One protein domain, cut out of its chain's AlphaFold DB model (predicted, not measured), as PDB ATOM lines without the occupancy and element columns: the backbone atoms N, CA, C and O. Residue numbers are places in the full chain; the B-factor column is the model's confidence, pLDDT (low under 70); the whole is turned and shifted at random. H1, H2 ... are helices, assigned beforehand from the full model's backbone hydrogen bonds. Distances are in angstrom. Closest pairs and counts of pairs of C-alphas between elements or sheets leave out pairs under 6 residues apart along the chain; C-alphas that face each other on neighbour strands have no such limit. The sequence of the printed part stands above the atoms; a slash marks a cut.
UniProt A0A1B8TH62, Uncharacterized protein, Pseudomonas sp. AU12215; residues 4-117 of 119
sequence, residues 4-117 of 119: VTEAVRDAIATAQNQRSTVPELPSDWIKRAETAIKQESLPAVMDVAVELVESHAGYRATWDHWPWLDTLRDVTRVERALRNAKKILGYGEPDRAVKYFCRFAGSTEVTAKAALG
ATOM      1  N   VAL A   4       8.906 120.078  71.146       92.75
ATOM      2  CA  VAL A   4       9.766 120.995  71.912       92.75
ATOM      3  C   VAL A   4      10.681 120.242  72.881       92.75
ATOM      4  O   VAL A   4      11.853 120.583  73.000       92.75
ATOM      5  N   THR A   5      10.198 119.169  73.516       93.69
ATOM      6  CA  THR A   5      11.029 118.304  74.370       93.69
ATOM      7  C   THR A   5      12.145 117.627  73.574       93.69
ATOM      8  O   THR A   5      13.270 117.551  74.058       93.69
ATOM      9  N   GLU A   6      11.846 117.155  72.363       93.50
ATOM     10  CA  GLU A   6      12.833 116.567  71.446       93.50
ATOM     11  C   GLU A   6      13.897 117.592  71.045       93.50
ATOM     12  O   GLU A   6      15.082 117.360  71.268       93.50
ATOM     13  N   ALA A   7      13.475 118.775  70.591       92.44
ATOM     14  CA  ALA A   7      14.388 119.846  70.198       92.44
ATOM     15  C   ALA A   7      15.332 120.279  71.336       92.44
ATOM     16  O   ALA A   7      16.517 120.523  71.110       92.44
ATOM     17  N   VAL A   8      14.830 120.348  72.575       91.88
ATOM     18  CA  VAL A   8      15.657 120.683  73.747       91.88
ATOM     19  C   VAL A   8      16.655 119.565  74.070       91.88
ATOM     20  O   VAL A   8      17.795 119.864  74.423       91.88
ATOM     21  N   ARG A   9      16.282 118.287  73.920       92.56
ATOM     22  CA  ARG A   9      17.220 117.161  74.097       92.56
ATOM     23  C   ARG A   9      18.341 117.180  73.063       92.56
ATOM     24  O   ARG A   9      19.499 117.010  73.439       92.56
ATOM     25  N   ASP A  10      18.016 117.451  71.803       90.19
ATOM     26  CA  ASP A  10      19.010 117.553  70.729       90.19
ATOM     27  C   ASP A  10      19.971 118.726  70.957       90.19
ATOM     28  O   ASP A  10      21.183 118.605  70.748       90.19
ATOM     29  N   ALA A  11      19.452 119.851  71.459       87.56
ATOM     30  CA  ALA A  11      20.266 120.995  71.848       87.56
ATOM     31  C   ALA A  11      21.221 120.657  73.007       87.56
ATOM     32  O   ALA A  11      22.403 120.998  72.936       87.56
ATOM     33  N   ILE A  12      20.749 119.948  74.045       88.88
ATOM     34  CA  ILE A  12      21.600 119.469  75.151       88.88
ATOM     35  C   ILE A  12      22.715 118.566  74.611       88.88
ATOM     36  O   ILE A  12      23.887 118.803  74.905       88.88
ATOM     37  N   ALA A  13      22.363 117.561  73.805       88.62
ATOM     38  CA  ALA A  13      23.325 116.612  73.253       88.62
ATOM     39  C   ALA A  13      24.385 117.320  72.394       88.62
ATOM     40  O   ALA A  13      25.582 117.052  72.523       88.62
ATOM     41  N   THR A  14      23.967 118.278  71.565       84.19
ATOM     42  CA  THR A  14      24.891 119.065  70.740       84.19
ATOM     43  C   THR A  14      25.820 119.910  71.602       84.19
ATOM     44  O   THR A  14      27.033 119.873  71.414       84.19
ATOM     45  N   ALA A  15      25.285 120.615  72.601       80.94
ATOM     46  CA  ALA A  15      26.087 121.448  73.485       80.94
ATOM     47  C   ALA A  15      27.082 120.650  74.336       80.94
ATOM     48  O   ALA A  15      28.178 121.134  74.609       80.94
ATOM     49  N   GLN A  16      26.734 119.427  74.741       82.94
ATOM     50  CA  GLN A  16      27.647 118.525  75.448       82.94
ATOM     51  C   GLN A  16      28.790 118.041  74.543       82.94
ATOM     52  O   GLN A  16      29.937 118.016  74.986       82.94
ATOM     53  N   ASN A  17      28.497 117.724  73.278       79.62
ATOM     54  CA  ASN A  17      29.482 117.231  72.307       79.62
ATOM     55  C   ASN A  17      30.364 118.337  71.707       79.62
ATOM     56  O   ASN A  17      31.474 118.067  71.256       79.62
ATOM     57  N   GLN A  18      29.873 119.576  71.682       71.75
ATOM     58  CA  GLN A  18      30.474 120.690  70.945       71.75
ATOM     59  C   GLN A  18      30.702 121.925  71.835       71.75
ATOM     60  O   GLN A  18      30.556 123.062  71.394       71.75
ATOM     61  N   ARG A  19      31.067 121.715  73.110       65.31
ATOM     62  CA  ARG A  19      31.213 122.793  74.115       65.31
ATOM     63  C   ARG A  19      32.098 123.965  73.681       65.31
ATOM     64  O   ARG A  19      31.874 125.073  74.145       65.31
ATOM     65  N   SER A  20      33.099 123.732  72.834       63.16
ATOM     66  CA  SER A  20      34.017 124.768  72.344       63.16
ATOM     67  C   SER A  20      33.459 125.612  71.194       63.16
ATOM     68  O   SER A  20      34.037 126.649  70.881       63.16
ATOM     69  N   THR A  21      32.373 125.178  70.548       61.59
ATOM     70  CA  THR A  21      31.788 125.845  69.373       61.59
ATOM     71  C   THR A  21      30.377 126.372  69.616       61.59
ATOM     72  O   THR A  21      29.828 127.010  68.727       61.59
ATOM     73  N   VAL A  22      29.789 126.117  70.790       61.94
ATOM     74  CA  VAL A  22      28.524 126.701  71.273       61.94
ATOM     75  C   VAL A  22      28.865 128.011  72.021       61.94
ATOM     76  O   VAL A  22      29.889 128.022  72.706       61.94
ATOM     77  N   PRO A  23      28.118 129.133  71.892       60.62
ATOM     78  CA  PRO A  23      28.580 130.417  72.399       60.62
ATOM     79  C   PRO A  23      28.365 130.385  73.903       60.62
ATOM     80  O   PRO A  23      27.810 129.419  74.430       60.62
ATOM     81  N   GLU A  24      28.768 131.429  74.619       64.25
ATOM     82  CA  GLU A  24      28.367 131.545  76.018       64.25
ATOM     83  C   GLU A  24      26.835 131.557  76.110       64.25
ATOM     84  O   GLU A  24      26.158 132.542  75.814       64.25
ATOM     85  N   LEU A  25      26.286 130.396  76.460       69.12
ATOM     86  CA  LEU A  25      24.893 130.212  76.816       69.12
ATOM     87  C   LEU A  25      24.704 130.640  78.267       69.12
ATOM     88  O   LEU A  25      25.668 130.605  79.038       69.12
ATOM     89  N   PRO A  26      23.471 130.990  78.675       70.69
ATOM     90  CA  PRO A  26      23.192 131.309  80.066       70.69
ATOM     91  C   PRO A  26      23.732 130.214  80.990       70.69
ATOM     92  O   PRO A  26      23.497 129.024  80.754       70.69
ATOM     93  N   SER A  27      24.451 130.599  82.045       72.00
ATOM     94  CA  SER A  27      24.950 129.650  83.043       72.00
ATOM     95  C   SER A  27      23.807 128.745  83.530       72.00
ATOM     96  O   SER A  27      22.679 129.199  83.720       72.00
ATOM     97  N   ASP A  28      24.082 127.449  83.690       84.56
ATOM     98  CA  ASP A  28      23.123 126.421  84.130       84.56
ATOM     99  C   ASP A  28      21.933 126.108  83.199       84.56
ATOM    100  O   ASP A  28      21.037 125.357  83.600       84.56
ATOM    101  N   TRP A  29      21.887 126.597  81.951       85.06
ATOM    102  CA  TRP A  29      20.756 126.296  81.054       85.06
ATOM    103  C   TRP A  29      20.557 124.784  80.823       85.06
ATOM    104  O   TRP A  29      19.418 124.326  80.840       85.06
ATOM    105  N   ILE A  30      21.638 123.995  80.696       88.06
ATOM    106  CA  ILE A  30      21.568 122.527  80.543       88.06
ATOM    107  C   ILE A  30      20.879 121.908  81.761       88.06
ATOM    108  O   ILE A  30      19.942 121.129  81.618       88.06
ATOM    109  N   LYS A  31      21.287 122.311  82.969       90.38
ATOM    110  CA  LYS A  31      20.713 121.811  84.222       90.38
ATOM    111  C   LYS A  31      19.230 122.167  84.340       90.38
ATOM    112  O   LYS A  31      18.432 121.338  84.782       90.38
ATOM    113  N   ARG A  32      18.836 123.380  83.931       91.81
ATOM    114  CA  ARG A  32      17.424 123.795  83.880       91.81
ATOM    115  C   ARG A  32      16.633 122.998  82.843       91.81
ATOM    116  O   ARG A  32      15.544 122.533  83.165       91.81
ATOM    117  N   ALA A  33      17.196 122.777  81.656       90.88
ATOM    118  CA  ALA A  33      16.597 121.973  80.595       90.88
ATOM    119  C   ALA A  33      16.347 120.525  81.049       90.88
ATOM    120  O   ALA A  33      15.230 120.021  80.954       90.88
ATOM    121  N   GLU A  34      17.367 119.872  81.609       93.19
ATOM    122  CA  GLU A  34      17.283 118.508  82.139       93.19
ATOM    123  C   GLU A  34      16.270 118.406  83.284       93.19
ATOM    124  O   GLU A  34      15.481 117.463  83.333       93.19
ATOM    125  N   THR A  35      16.243 119.400  84.178       95.62
ATOM    126  CA  THR A  35      15.268 119.467  85.276       95.62
ATOM    127  C   THR A  35      13.842 119.593  84.742       95.62
ATOM    128  O   THR A  35      12.972 118.835  85.165       95.62
ATOM    129  N   ALA A  36      13.605 120.487  83.777       94.00
ATOM    130  CA  ALA A  36      12.299 120.683  83.153       94.00
ATOM    131  C   ALA A  36      11.805 119.414  82.439       94.00
ATOM    132  O   ALA A  36      10.640 119.041  82.575       94.00
ATOM    133  N   ILE A  37      12.704 118.714  81.735       94.69
ATOM    134  CA  ILE A  37      12.414 117.429  81.086       94.69
ATOM    135  C   ILE A  37      12.088 116.354  82.128       94.69
ATOM    136  O   ILE A  37      11.111 115.630  81.958       94.69
ATOM    137  N   LYS A  38      12.877 116.247  83.203       95.56
ATOM    138  CA  LYS A  38      12.668 115.260  84.276       95.56
ATOM    139  C   LYS A  38      11.354 115.481  85.025       95.56
ATOM    140  O   LYS A  38      10.743 114.521  85.476       95.56
ATOM    141  N   GLN A  39      10.941 116.736  85.175       95.06
ATOM    142  CA  GLN A  39       9.665 117.118  85.780       95.06
ATOM    143  C   GLN A  39       8.480 117.002  84.811       95.06
ATOM    144  O   GLN A  39       7.357 117.289  85.212       95.06
ATOM    145  N   GLU A  40       8.721 116.644  83.544       92.44
ATOM    146  CA  GLU A  40       7.710 116.594  82.476       92.44
ATOM    147  C   GLU A  40       6.929 117.915  82.309       92.44
ATOM    148  O   GLU A  40       5.805 117.953  81.805       92.44
ATOM    149  N   SER A  41       7.545 119.036  82.698       94.44
ATOM    150  CA  SER A  41       6.914 120.353  82.669       94.44
ATOM    151  C   SER A  41       7.063 120.977  81.286       94.44
ATOM    152  O   SER A  41       8.066 121.622  80.978       94.44
ATOM    153  N   LEU A  42       6.047 120.802  80.435       92.69
ATOM    154  CA  LEU A  42       6.018 121.421  79.104       92.69
ATOM    155  C   LEU A  42       6.204 122.947  79.127       92.69
ATOM    156  O   LEU A  42       6.969 123.432  78.292       92.69
ATOM    157  N   PRO A  43       5.594 123.708  80.060       93.75
ATOM    158  CA  PRO A  43       5.858 125.140  80.171       93.75
ATOM    159  C   PRO A  43       7.336 125.440  80.441       93.75
ATOM    160  O   PRO A  43       7.926 126.245  79.730       93.75
ATOM    161  N   ALA A  44       7.967 124.726  81.381       94.12
ATOM    162  CA  ALA A  44       9.378 124.941  81.703       94.12
ATOM    163  C   ALA A  44      10.311 124.536  80.547       94.12
ATOM    164  O   ALA A  44      11.314 125.197  80.292       94.12
ATOM    165  N   VAL A  45       9.974 123.472  79.811       95.12
ATOM    166  CA  VAL A  45      10.714 123.069  78.605       95.12
ATOM    167  C   VAL A  45      10.607 124.148  77.524       95.12
ATOM    168  O   VAL A  45      11.611 124.488  76.898       95.12
ATOM    169  N   MET A  46       9.416 124.716  77.319       95.44
ATOM    170  CA  MET A  46       9.203 125.808  76.369       95.44
ATOM    171  C   MET A  46       9.941 127.086  76.788       95.44
ATOM    172  O   MET A  46      10.549 127.736  75.939       95.44
ATOM    173  N   ASP A  47       9.945 127.425  78.080       93.62
ATOM    174  CA  ASP A  47      10.688 128.571  78.617       93.62
ATOM    175  C   ASP A  47      12.174 128.485  78.277       93.62
ATOM    176  O   ASP A  47      12.737 129.425  77.713       93.62
ATOM    177  N   VAL A  48      12.783 127.330  78.554       92.00
ATOM    178  CA  VAL A  48      14.194 127.080  78.250       92.00
ATOM    179  C   VAL A  48      14.455 127.131  76.744       92.00
ATOM    180  O   VAL A  48      15.438 127.729  76.312       92.00
ATOM    181  N   ALA A  49      13.576 126.542  75.929       92.38
ATOM    182  CA  ALA A  49      13.716 126.560  74.476       92.38
ATOM    183  C   ALA A  49      13.696 127.992  73.914       92.38
ATOM    184  O   ALA A  49      14.515 128.341  73.063       92.38
ATOM    185  N   VAL A  50      12.774 128.832  74.393       92.00
ATOM    186  CA  VAL A  50      12.665 130.231  73.967       92.00
ATOM    187  C   VAL A  50      13.889 131.030  74.393       92.00
ATOM    188  O   VAL A  50      14.454 131.743  73.565       92.00
ATOM    189  N   GLU A  51      14.315 130.894  75.647       88.81
ATOM    190  CA  GLU A  51      15.507 131.569  76.165       88.81
ATOM    191  C   GLU A  51      16.753 131.204  75.356       88.81
ATOM    192  O   GLU A  51      17.559 132.074  75.017       88.81
ATOM    193  N   LEU A  52      16.885 129.929  74.982       87.19
ATOM    194  CA  LEU A  52      17.986 129.457  74.156       87.19
ATOM    195  C   LEU A  52      17.975 130.136  72.781       87.19
ATOM    196  O   LEU A  52      19.012 130.612  72.328       87.19
ATOM    197  N   VAL A  53      16.813 130.261  72.137       87.88
ATOM    198  CA  VAL A  53      16.696 130.972  70.853       87.88
ATOM    199  C   VAL A  53      16.973 132.472  70.997       87.88
ATOM    200  O   VAL A  53      17.657 133.046  70.150       87.88
ATOM    201  N   GLU A  54      16.462 133.117  72.048       84.62
ATOM    202  CA  GLU A  54      16.686 134.548  72.304       84.62
ATOM    203  C   GLU A  54      18.164 134.854  72.581       84.62
ATOM    204  O   GLU A  54      18.688 135.831  72.046       84.62
ATOM    205  N   SER A  55      18.858 133.974  73.307       80.62
ATOM    206  CA  SER A  55      20.299 134.083  73.574       80.62
ATOM    207  C   SER A  55      21.134 134.049  72.289       80.62
ATOM    208  O   SER A  55      22.193 134.666  72.227       80.62
ATOM    209  N   HIS A  56      20.648 133.385  71.233       77.12
ATOM    210  CA  HIS A  56      21.338 133.312  69.940       77.12
ATOM    211  C   HIS A  56      20.931 134.405  68.941       77.12
ATOM    212  O   HIS A  56      21.585 134.561  67.913       77.12
ATOM    213  N   ALA A  57      19.883 135.190  69.213       70.44
ATOM    214  CA  ALA A  57      19.335 136.153  68.251       70.44
ATOM    215  C   ALA A  57      20.294 137.317  67.897       70.44
ATOM    216  O   ALA A  57      20.066 138.010  66.903       70.44
ATOM    217  N   GLY A  58      21.358 137.528  68.683       61.47
ATOM    218  CA  GLY A  58      22.389 138.548  68.447       61.47
ATOM    219  C   GLY A  58      23.582 138.103  67.585       61.47
ATOM    220  O   GLY A  58      24.316 138.958  67.090       61.47
ATOM    221  N   TYR A  59      23.786 136.799  67.360       58.56
ATOM    222  CA  TYR A  59      25.009 136.254  66.741       58.56
ATOM    223  C   TYR A  59      24.828 135.997  65.236       58.56
ATOM    224  O   TYR A  59      24.721 134.870  64.765       58.56
ATOM    225  N   ARG A  60      24.768 137.082  64.463       51.69
ATOM    226  CA  ARG A  60      24.219 137.117  63.094       51.69
ATOM    227  C   ARG A  60      25.069 136.587  61.925       51.69
ATOM    228  O   ARG A  60      24.709 136.883  60.793       51.69
ATOM    229  N   ALA A  61      26.179 135.868  62.111       53.25
ATOM    230  CA  ALA A  61      27.072 135.619  60.959       53.25
ATOM    231  C   ALA A  61      27.551 134.182  60.718       53.25
ATOM    232  O   ALA A  61      27.787 133.835  59.567       53.25
ATOM    233  N   THR A  62      27.688 133.328  61.732       54.06
ATOM    234  CA  THR A  62      28.283 131.991  61.512       54.06
ATOM    235  C   THR A  62      27.449 130.835  62.048       54.06
ATOM    236  O   THR A  62      27.685 129.692  61.668       54.06
ATOM    237  N   TRP A  63      26.509 131.095  62.958       55.28
ATOM    238  CA  TRP A  63      25.829 130.044  63.735       55.28
ATOM    239  C   TRP A  63      24.330 129.963  63.437       55.28
ATOM    240  O   TRP A  63      23.636 129.071  63.917       55.28
ATOM    241  N   ASP A  64      23.853 130.859  62.573       55.03
ATOM    242  CA  ASP A  64      22.479 130.924  62.081       55.03
ATOM    243  C   ASP A  64      22.046 129.678  61.289       55.03
ATOM    244  O   ASP A  64      20.865 129.563  60.984       55.03
ATOM    245  N   HIS A  65      22.968 128.755  60.987       63.62
ATOM    246  CA  HIS A  65      22.756 127.574  60.139       63.62
ATOM    247  C   HIS A  65      22.825 126.237  60.887       63.62
ATOM    248  O   HIS A  65      22.995 125.186  60.268       63.62
ATOM    249  N   TRP A  66      22.774 126.246  62.219       76.38
ATOM    250  CA  TRP A  66      22.831 125.010  62.992       76.38
ATOM    251  C   TRP A  66      21.455 124.324  63.011       76.38
ATOM    252  O   TRP A  66      20.501 124.921  63.514       76.38
ATOM    253  N   PRO A  67      21.331 123.064  62.541       81.44
ATOM    254  CA  PRO A  67      20.028 122.410  62.397       81.44
ATOM    255  C   PRO A  67      19.194 122.357  63.686       81.44
ATOM    256  O   PRO A  67      17.981 122.538  63.643       81.44
ATOM    257  N   TRP A  68      19.825 122.159  64.851       84.06
ATOM    258  CA  TRP A  68      19.108 122.123  66.134       84.06
ATOM    259  C   TRP A  68      18.540 123.493  66.534       84.06
ATOM    260  O   TRP A  68      17.468 123.561  67.139       84.06
ATOM    261  N   LEU A  69      19.219 124.589  66.174       84.56
ATOM    262  CA  LEU A  69      18.749 125.945  66.447       84.56
ATOM    263  C   LEU A  69      17.565 126.301  65.542       84.56
ATOM    264  O   LEU A  69      16.614 126.929  66.004       84.56
ATOM    265  N   ASP A  70      17.580 125.856  64.285       86.00
ATOM    266  CA  ASP A  70      16.444 126.016  63.373       86.00
ATOM    267  C   ASP A  70      15.220 125.223  63.834       86.00
ATOM    268  O   ASP A  70      14.115 125.774  63.876       86.00
ATOM    269  N   THR A  71      15.409 123.986  64.303       90.19
ATOM    270  CA  THR A  71      14.331 123.216  64.937       90.19
ATOM    271  C   THR A  71      13.761 123.962  66.143       90.19
ATOM    272  O   THR A  71      12.544 124.121  66.242       90.19
ATOM    273  N   LEU A  72      14.613 124.485  67.036       90.62
ATOM    274  CA  LEU A  72      14.164 125.294  68.174       90.62
ATOM    275  C   LEU A  72      13.398 126.544  67.733       90.62
ATOM    276  O   LEU A  72      12.367 126.869  68.322       90.62
ATOM    277  N   ARG A  73      13.863 127.252  66.700       90.00
ATOM    278  CA  ARG A  73      13.182 128.439  66.162       90.00
ATOM    279  C   ARG A  73      11.786 128.118  65.661       90.00
ATOM    280  O   ARG A  73      10.902 128.948  65.870       90.00
ATOM    281  N   ASP A  74      11.603 126.962  65.029       91.06
ATOM    282  CA  ASP A  74      10.305 126.516  64.531       91.06
ATOM    283  C   ASP A  74       9.369 126.131  65.684       91.06
ATOM    284  O   ASP A  74       8.287 126.707  65.824       91.06
ATOM    285  N   VAL A  75       9.812 125.255  66.594       93.94
ATOM    286  CA  VAL A  75       8.959 124.784  67.703       93.94
ATOM    287  C   VAL A  75       8.637 125.878  68.726       93.94
ATOM    288  O   VAL A  75       7.604 125.806  69.386       93.94
ATOM    289  N   THR A  76       9.480 126.911  68.844       94.31
ATOM    290  CA  THR A  76       9.242 128.070  69.725       94.31
ATOM    291  C   THR A  76       8.575 129.246  69.021       94.31
ATOM    292  O   THR A  76       8.255 130.236  69.679       94.31
ATOM    293  N   ARG A  77       8.360 129.189  67.699       93.12
ATOM    294  CA  ARG A  77       7.976 130.350  66.879       93.12
ATOM    295  C   ARG A  77       6.781 131.117  67.444       93.12
ATOM    296  O   ARG A  77       6.846 132.336  67.594       93.12
ATOM    297  N   VAL A  78       5.706 130.396  67.761       94.12
ATOM    298  CA  VAL A  78       4.446 130.976  68.253       94.12
ATOM    299  C   VAL A  78       4.626 131.585  69.642       94.12
ATOM    300  O   VAL A  78       4.238 132.729  69.861       94.12
ATOM    301  N   GLU A  79       5.272 130.867  70.558       95.56
ATOM    302  CA  GLU A  79       5.521 131.354  71.918       95.56
ATOM    303  C   GLU A  79       6.424 132.597  71.911       95.56
ATOM    304  O   GLU A  79       6.154 133.597  72.577       95.56
ATOM    305  N   ARG A  80       7.469 132.587  71.082       94.25
ATOM    306  CA  ARG A  80       8.385 133.719  70.922       94.25
ATOM    307  C   ARG A  80       7.679 134.929  70.312       94.25
ATOM    308  O   ARG A  80       7.930 136.066  70.719       94.25
ATOM    309  N   ALA A  81       6.778 134.706  69.354       94.50
ATOM    310  CA  ALA A  81       5.924 135.759  68.818       94.50
ATOM    311  C   ALA A  81       5.004 136.331  69.908       94.50
ATOM    312  O   ALA A  81       4.891 137.551  70.011       94.50
ATOM    313  N   LEU A  82       4.411 135.477  70.751       95.75
ATOM    314  CA  LEU A  82       3.520 135.887  71.838       95.75
ATOM    315  C   LEU A  82       4.247 136.752  72.868       95.75
ATOM    316  O   LEU A  82       3.766 137.831  73.210       95.75
ATOM    317  N   ARG A  83       5.425 136.325  73.337       94.81
ATOM    318  CA  ARG A  83       6.226 137.086  74.312       94.81
ATOM    319  C   ARG A  83       6.615 138.457  73.785       94.81
ATOM    320  O   ARG A  83       6.474 139.449  74.494       94.81
ATOM    321  N   ASN A  84       7.069 138.532  72.537       94.00
ATOM    322  CA  ASN A  84       7.439 139.807  71.926       94.00
ATOM    323  C   ASN A  84       6.225 140.708  71.688       94.00
ATOM    324  O   ASN A  84       6.293 141.900  71.969       94.00
ATOM    325  N   ALA A  85       5.096 140.150  71.254       95.69
ATOM    326  CA  ALA A  85       3.857 140.907  71.130       95.69
ATOM    327  C   ALA A  85       3.368 141.432  72.492       95.69
ATOM    328  O   ALA A  85       2.980 142.592  72.581       95.69
ATOM    329  N   LYS A  86       3.482 140.651  73.574       96.38
ATOM    330  CA  LYS A  86       3.197 141.116  74.945       96.38
ATOM    331  C   LYS A  86       4.138 142.238  75.397       96.38
ATOM    332  O   LYS A  86       3.671 143.184  76.021       96.38
ATOM    333  N   LYS A  87       5.432 142.181  75.052       95.19
ATOM    334  CA  LYS A  87       6.377 143.293  75.298       95.19
ATOM    335  C   LYS A  87       5.920 144.566  74.574       95.19
ATOM    336  O   LYS A  87       5.842 145.615  75.197       95.19
ATOM    337  N   ILE A  88       5.551 144.454  73.294       96.00
ATOM    338  CA  ILE A  88       5.021 145.575  72.494       96.00
ATOM    339  C   ILE A  88       3.730 146.131  73.107       96.00
ATOM    340  O   ILE A  88       3.567 147.344  73.213       96.00
ATOM    341  N   LEU A  89       2.831 145.254  73.557       95.25
ATOM    342  CA  LEU A  89       1.599 145.654  74.229       95.25
ATOM    343  C   LEU A  89       1.884 146.412  75.533       95.25
ATOM    344  O   LEU A  89       1.217 147.403  75.815       95.25
ATOM    345  N   GLY A  90       2.910 146.004  76.286       96.25
ATOM    346  CA  GLY A  90       3.386 146.713  77.477       96.25
ATOM    347  C   GLY A  90       3.891 148.136  77.204       96.25
ATOM    348  O   GLY A  90       3.888 148.957  78.116       96.25
ATOM    349  N   TYR A  91       4.259 148.458  75.959       95.44
ATOM    350  CA  TYR A  91       4.577 149.826  75.526       95.44
ATOM    351  C   TYR A  91       3.340 150.644  75.119       95.44
ATOM    352  O   TYR A  91       3.480 151.778  74.670       95.44
ATOM    353  N   GLY A  92       2.127 150.100  75.268       95.44
ATOM    354  CA  GLY A  92       0.884 150.784  74.908       95.44
ATOM    355  C   GLY A  92       0.577 150.772  73.408       95.44
ATOM    356  O   GLY A  92      -0.207 151.594  72.943       95.44
ATOM    357  N   GLU A  93       1.170 149.847  72.645       96.50
ATOM    358  CA  GLU A  93       1.007 149.752  71.187       96.50
ATOM    359  C   GLU A  93       0.190 148.501  70.770       96.50
ATOM    360  O   GLU A  93       0.746 147.564  70.181       96.50
ATOM    361  N   PRO A  94      -1.131 148.435  71.048       96.19
ATOM    362  CA  PRO A  94      -1.937 147.226  70.839       96.19
ATOM    363  C   PRO A  94      -2.014 146.796  69.368       96.19
ATOM    364  O   PRO A  94      -1.804 145.624  69.056       96.19
ATOM    365  N   ASP A  95      -2.211 147.736  68.441       96.75
ATOM    366  CA  ASP A  95      -2.272 147.432  67.006       96.75
ATOM    367  C   ASP A  95      -0.954 146.853  66.485       96.75
ATOM    368  O   ASP A  95      -0.935 145.943  65.649       96.75
ATOM    369  N   ARG A  96       0.176 147.362  66.991       97.19
ATOM    370  CA  ARG A  96       1.498 146.852  66.626       97.19
ATOM    371  C   ARG A  96       1.734 145.472  67.227       97.19
ATOM    372  O   ARG A  96       2.283 144.621  66.530       97.19
ATOM    373  N   ALA A  97       1.305 145.230  68.465       97.31
ATOM    374  CA  ALA A  97       1.392 143.918  69.100       97.31
ATOM    375  C   ALA A  97       0.615 142.858  68.301       97.31
ATOM    376  O   ALA A  97       1.165 141.801  67.986       97.31
ATOM    377  N   VAL A  98      -0.618 143.174  67.888       97.62
ATOM    378  CA  VAL A  98      -1.459 142.298  67.058       97.62
ATOM    379  C   VAL A  98      -0.798 142.024  65.706       97.62
ATOM    380  O   VAL A  98      -0.599 140.864  65.344       97.62
ATOM    381  N   LYS A  99      -0.378 143.070  64.981       97.38
ATOM    382  CA  LYS A  99       0.299 142.923  63.678       97.38
ATOM    383  C   LYS A  99       1.584 142.103  63.784       97.38
ATOM    384  O   LYS A  99       1.858 141.276  62.914       97.38
ATOM    385  N   TYR A 100       2.364 142.313  64.845       96.81
ATOM    386  CA  TYR A 100       3.574 141.543  65.113       96.81
ATOM    387  C   TYR A 100       3.243 140.061  65.320       96.81
ATOM    388  O   TYR A 100       3.833 139.206  64.659       96.81
ATOM    389  N   PHE A 101       2.273 139.750  66.184       97.31
ATOM    390  CA  PHE A 101       1.887 138.368  66.449       97.31
ATOM    391  C   PHE A 101       1.368 137.669  65.188       97.31
ATOM    392  O   PHE A 101       1.884 136.608  64.849       97.31
ATOM    393  N   CYS A 102       0.456 138.291  64.429       96.62
ATOM    394  CA  CYS A 102      -0.043 137.740  63.163       96.62
ATOM    395  C   CYS A 102       1.096 137.372  62.209       96.62
ATOM    396  O   CYS A 102       1.140 136.257  61.690       96.62
ATOM    397  N   ARG A 103       2.052 138.292  62.025       96.12
ATOM    398  CA  ARG A 103       3.180 138.109  61.108       96.12
ATOM    399  C   ARG A 103       4.074 136.934  61.498       96.12
ATOM    400  O   ARG A 103       4.482 136.179  60.623       96.12
ATOM    401  N   PHE A 104       4.422 136.807  62.776       93.31
ATOM    402  CA  PHE A 104       5.433 135.839  63.216       93.31
ATOM    403  C   PHE A 104       4.845 134.510  63.699       93.31
ATOM    404  O   PHE A 104       5.487 133.474  63.548       93.31
ATOM    405  N   ALA A 105       3.621 134.504  64.228       93.69
ATOM    406  CA  ALA A 105       2.913 133.275  64.576       93.69
ATOM    407  C   ALA A 105       2.218 132.639  63.357       93.69
ATOM    408  O   ALA A 105       2.030 131.421  63.342       93.69
ATOM    409  N   GLY A 106       1.888 133.430  62.326       92.75
ATOM    410  CA  GLY A 106       1.046 132.996  61.208       92.75
ATOM    411  C   GLY A 106      -0.430 132.918  61.603       92.75
ATOM    412  O   GLY A 106      -1.130 131.995  61.196       92.75
ATOM    413  N   SER A 107      -0.885 133.838  62.459       92.81
ATOM    414  CA  SER A 107      -2.247 133.857  63.002       92.81
ATOM    415  C   SER A 107      -3.130 134.903  62.319       92.81
ATOM    416  O   SER A 107      -2.643 135.860  61.718       92.81
ATOM    417  N   THR A 108      -4.447 134.755  62.470       96.19
ATOM    418  CA  THR A 108      -5.411 135.808  62.116       96.19
ATOM    419  C   THR A 108      -5.429 136.910  63.177       96.19
ATOM    420  O   THR A 108      -4.975 136.702  64.305       96.19
ATOM    421  N   GLU A 109      -6.002 138.067  62.839       95.69
ATOM    422  CA  GLU A 109      -6.183 139.174  63.785       95.69
ATOM    423  C   GLU A 109      -7.052 138.774  64.987       95.69
ATOM    424  O   GLU A 109      -6.724 139.111  66.121       95.69
ATOM    425  N   VAL A 110      -8.112 137.992  64.758       96.12
ATOM    426  CA  VAL A 110      -9.008 137.497  65.817       96.12
ATOM    427  C   VAL A 110      -8.243 136.608  66.798       96.12
ATOM    428  O   VAL A 110      -8.293 136.820  68.007       96.12
ATOM    429  N   THR A 111      -7.476 135.644  66.282       94.94
ATOM    430  CA  THR A 111      -6.647 134.761  67.115       94.94
ATOM    431  C   THR A 111      -5.565 135.544  67.861       94.94
ATOM    432  O   THR A 111      -5.280 135.245  69.018       94.94
ATOM    433  N   ALA A 112      -4.975 136.554  67.219       95.19
ATOM    434  CA  ALA A 112      -3.963 137.403  67.833       95.19
ATOM    435  C   ALA A 112      -4.523 138.236  68.989       95.19
ATOM    436  O   ALA A 112      -3.926 138.257  70.062       95.19
ATOM    437  N   LYS A 113      -5.680 138.877  68.795       96.50
ATOM    438  CA  LYS A 113      -6.370 139.640  69.842       96.50
ATOM    439  C   LYS A 113      -6.708 138.753  71.040       96.50
ATOM    440  O   LYS A 113      -6.308 139.079  72.154       96.50
ATOM    441  N   ALA A 114      -7.288 137.575  70.799       95.94
ATOM    442  CA  ALA A 114      -7.572 136.597  71.848       95.94
ATOM    443  C   ALA A 114      -6.309 136.154  72.615       95.94
ATOM    444  O   ALA A 114      -6.303 136.152  73.844       95.94
ATOM    445  N   ALA A 115      -5.212 135.835  71.917       93.94
ATOM    446  CA  ALA A 115      -3.950 135.442  72.553       93.94
ATOM    447  C   ALA A 115      -3.308 136.574  73.382       93.94
ATOM    448  O   ALA A 115      -2.589 136.313  74.350       93.94
ATOM    449  N   LEU A 116      -3.565 137.829  73.003       95.69
ATOM    450  CA  LEU A 116      -3.083 139.026  73.689       95.69
ATOM    451  C   LEU A 116      -4.041 139.543  74.773       95.69
ATOM    452  O   LEU A 116      -3.681 140.483  75.477       95.69
ATOM    453  N   GLY A 117      -5.222 138.936  74.939       94.94
ATOM    454  CA  GLY A 117      -6.237 139.398  75.889       94.94
ATOM    455  C   GLY A 117      -6.892 140.725  75.489       94.94
ATOM    456  O   GLY A 117      -7.325 141.479  76.356       94.94
TER     457      GLY A 117
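This is residues 4 to 117 of the 119 residues of an uncharacterized protein of Pseudomonas sp. AU12215 (UniProt A0A1B8TH62). Two lobes of helices stand next to each other: in the larger one residues 4 to 8 of H1 pack on H3 at a steep tilt, and H2 and H4, apart from each other, each pack on both H1 and H3, and in the smaller one H5 and H6 form a close helical hairpin with H7 across it. The lobes are joined by the tight link from H4 to H5, and elsewhere H5 only comes close to H3. The printed part has 114 residues with seven named helices, H1 to H7 in order, and no named strand; the class is all helix. The whole is compact, with a radius of gyration of the C-alphas of 15.3 A and spans of 44 by 35 by 22 A.

The longest helix, H3, residues 42 to 56, is a hub together with H1, residues 4 to 17, each touching three helices. H1 touches H3 with residues 4 to 8 alone, the same way at a steep tilt of 50 degrees; the closest C-alphas are those of Val 8 and Ala 49, 6.2 A apart. H2, residues 29 to 38, forms a hairpin with H3, opposite ways at a shallow tilt of 20 degrees; H3 touches it with residues 42 to 48 alone, closest at the C-alphas of Ala 36 and Ala 44, 5.4 A. H4, residues 67 to 75, touches H1 at a shallow tilt of 23 degrees, opposite ways, closest at the C-alphas of Val 4 and Val 75, 5.7 A. H3 touches H4 with residues 49 to 53 alone, at a steep tilt of 55 degrees, closest at the C-alphas of Val 53 and Arg 73, 6.4 A. H2 and H4 are apart. H5, residues 77 to 90, is close to but not clearly touching H3; their closest C-alphas, of Val 50 and Arg 80, are 6.3 A apart. H5 and H6, residues 94 to 106, are a hairpin at a shallow tilt of 6 degrees, closest at the C-alphas of Ala 85 and Ala 97, 4.4 A. H7, residues 109 to 116, touches H6 at 75 degrees, about perpendicular, closest at the C-alphas of Val 98 and Ala 112, 5.6 A. In H1 to H7 every O i to N i+4 pair is within hydrogen-bond range.

H3 is 21.4 A long from first to last C-alpha, H1 20.1 A, H5 20.0 A and H6 17.4 A. C-alpha 4, where H1 begins, is at (9.766, 120.995, 71.912). C-alpha 42, where H3 begins, is at (6.018, 121.421, 79.104), and C-alpha 116, where H7 ends, is at (-3.083, 139.026, 73.689).

The two C-alphas farthest apart are those of Ser 20 and Val 110, 45.3 A. The printed part has no cut. The link from H1 to H2, with 11 residues, is long. Mean pLDDT of the printed part is 87.1, with residues 19 to 25 and 58 to 65 under 70.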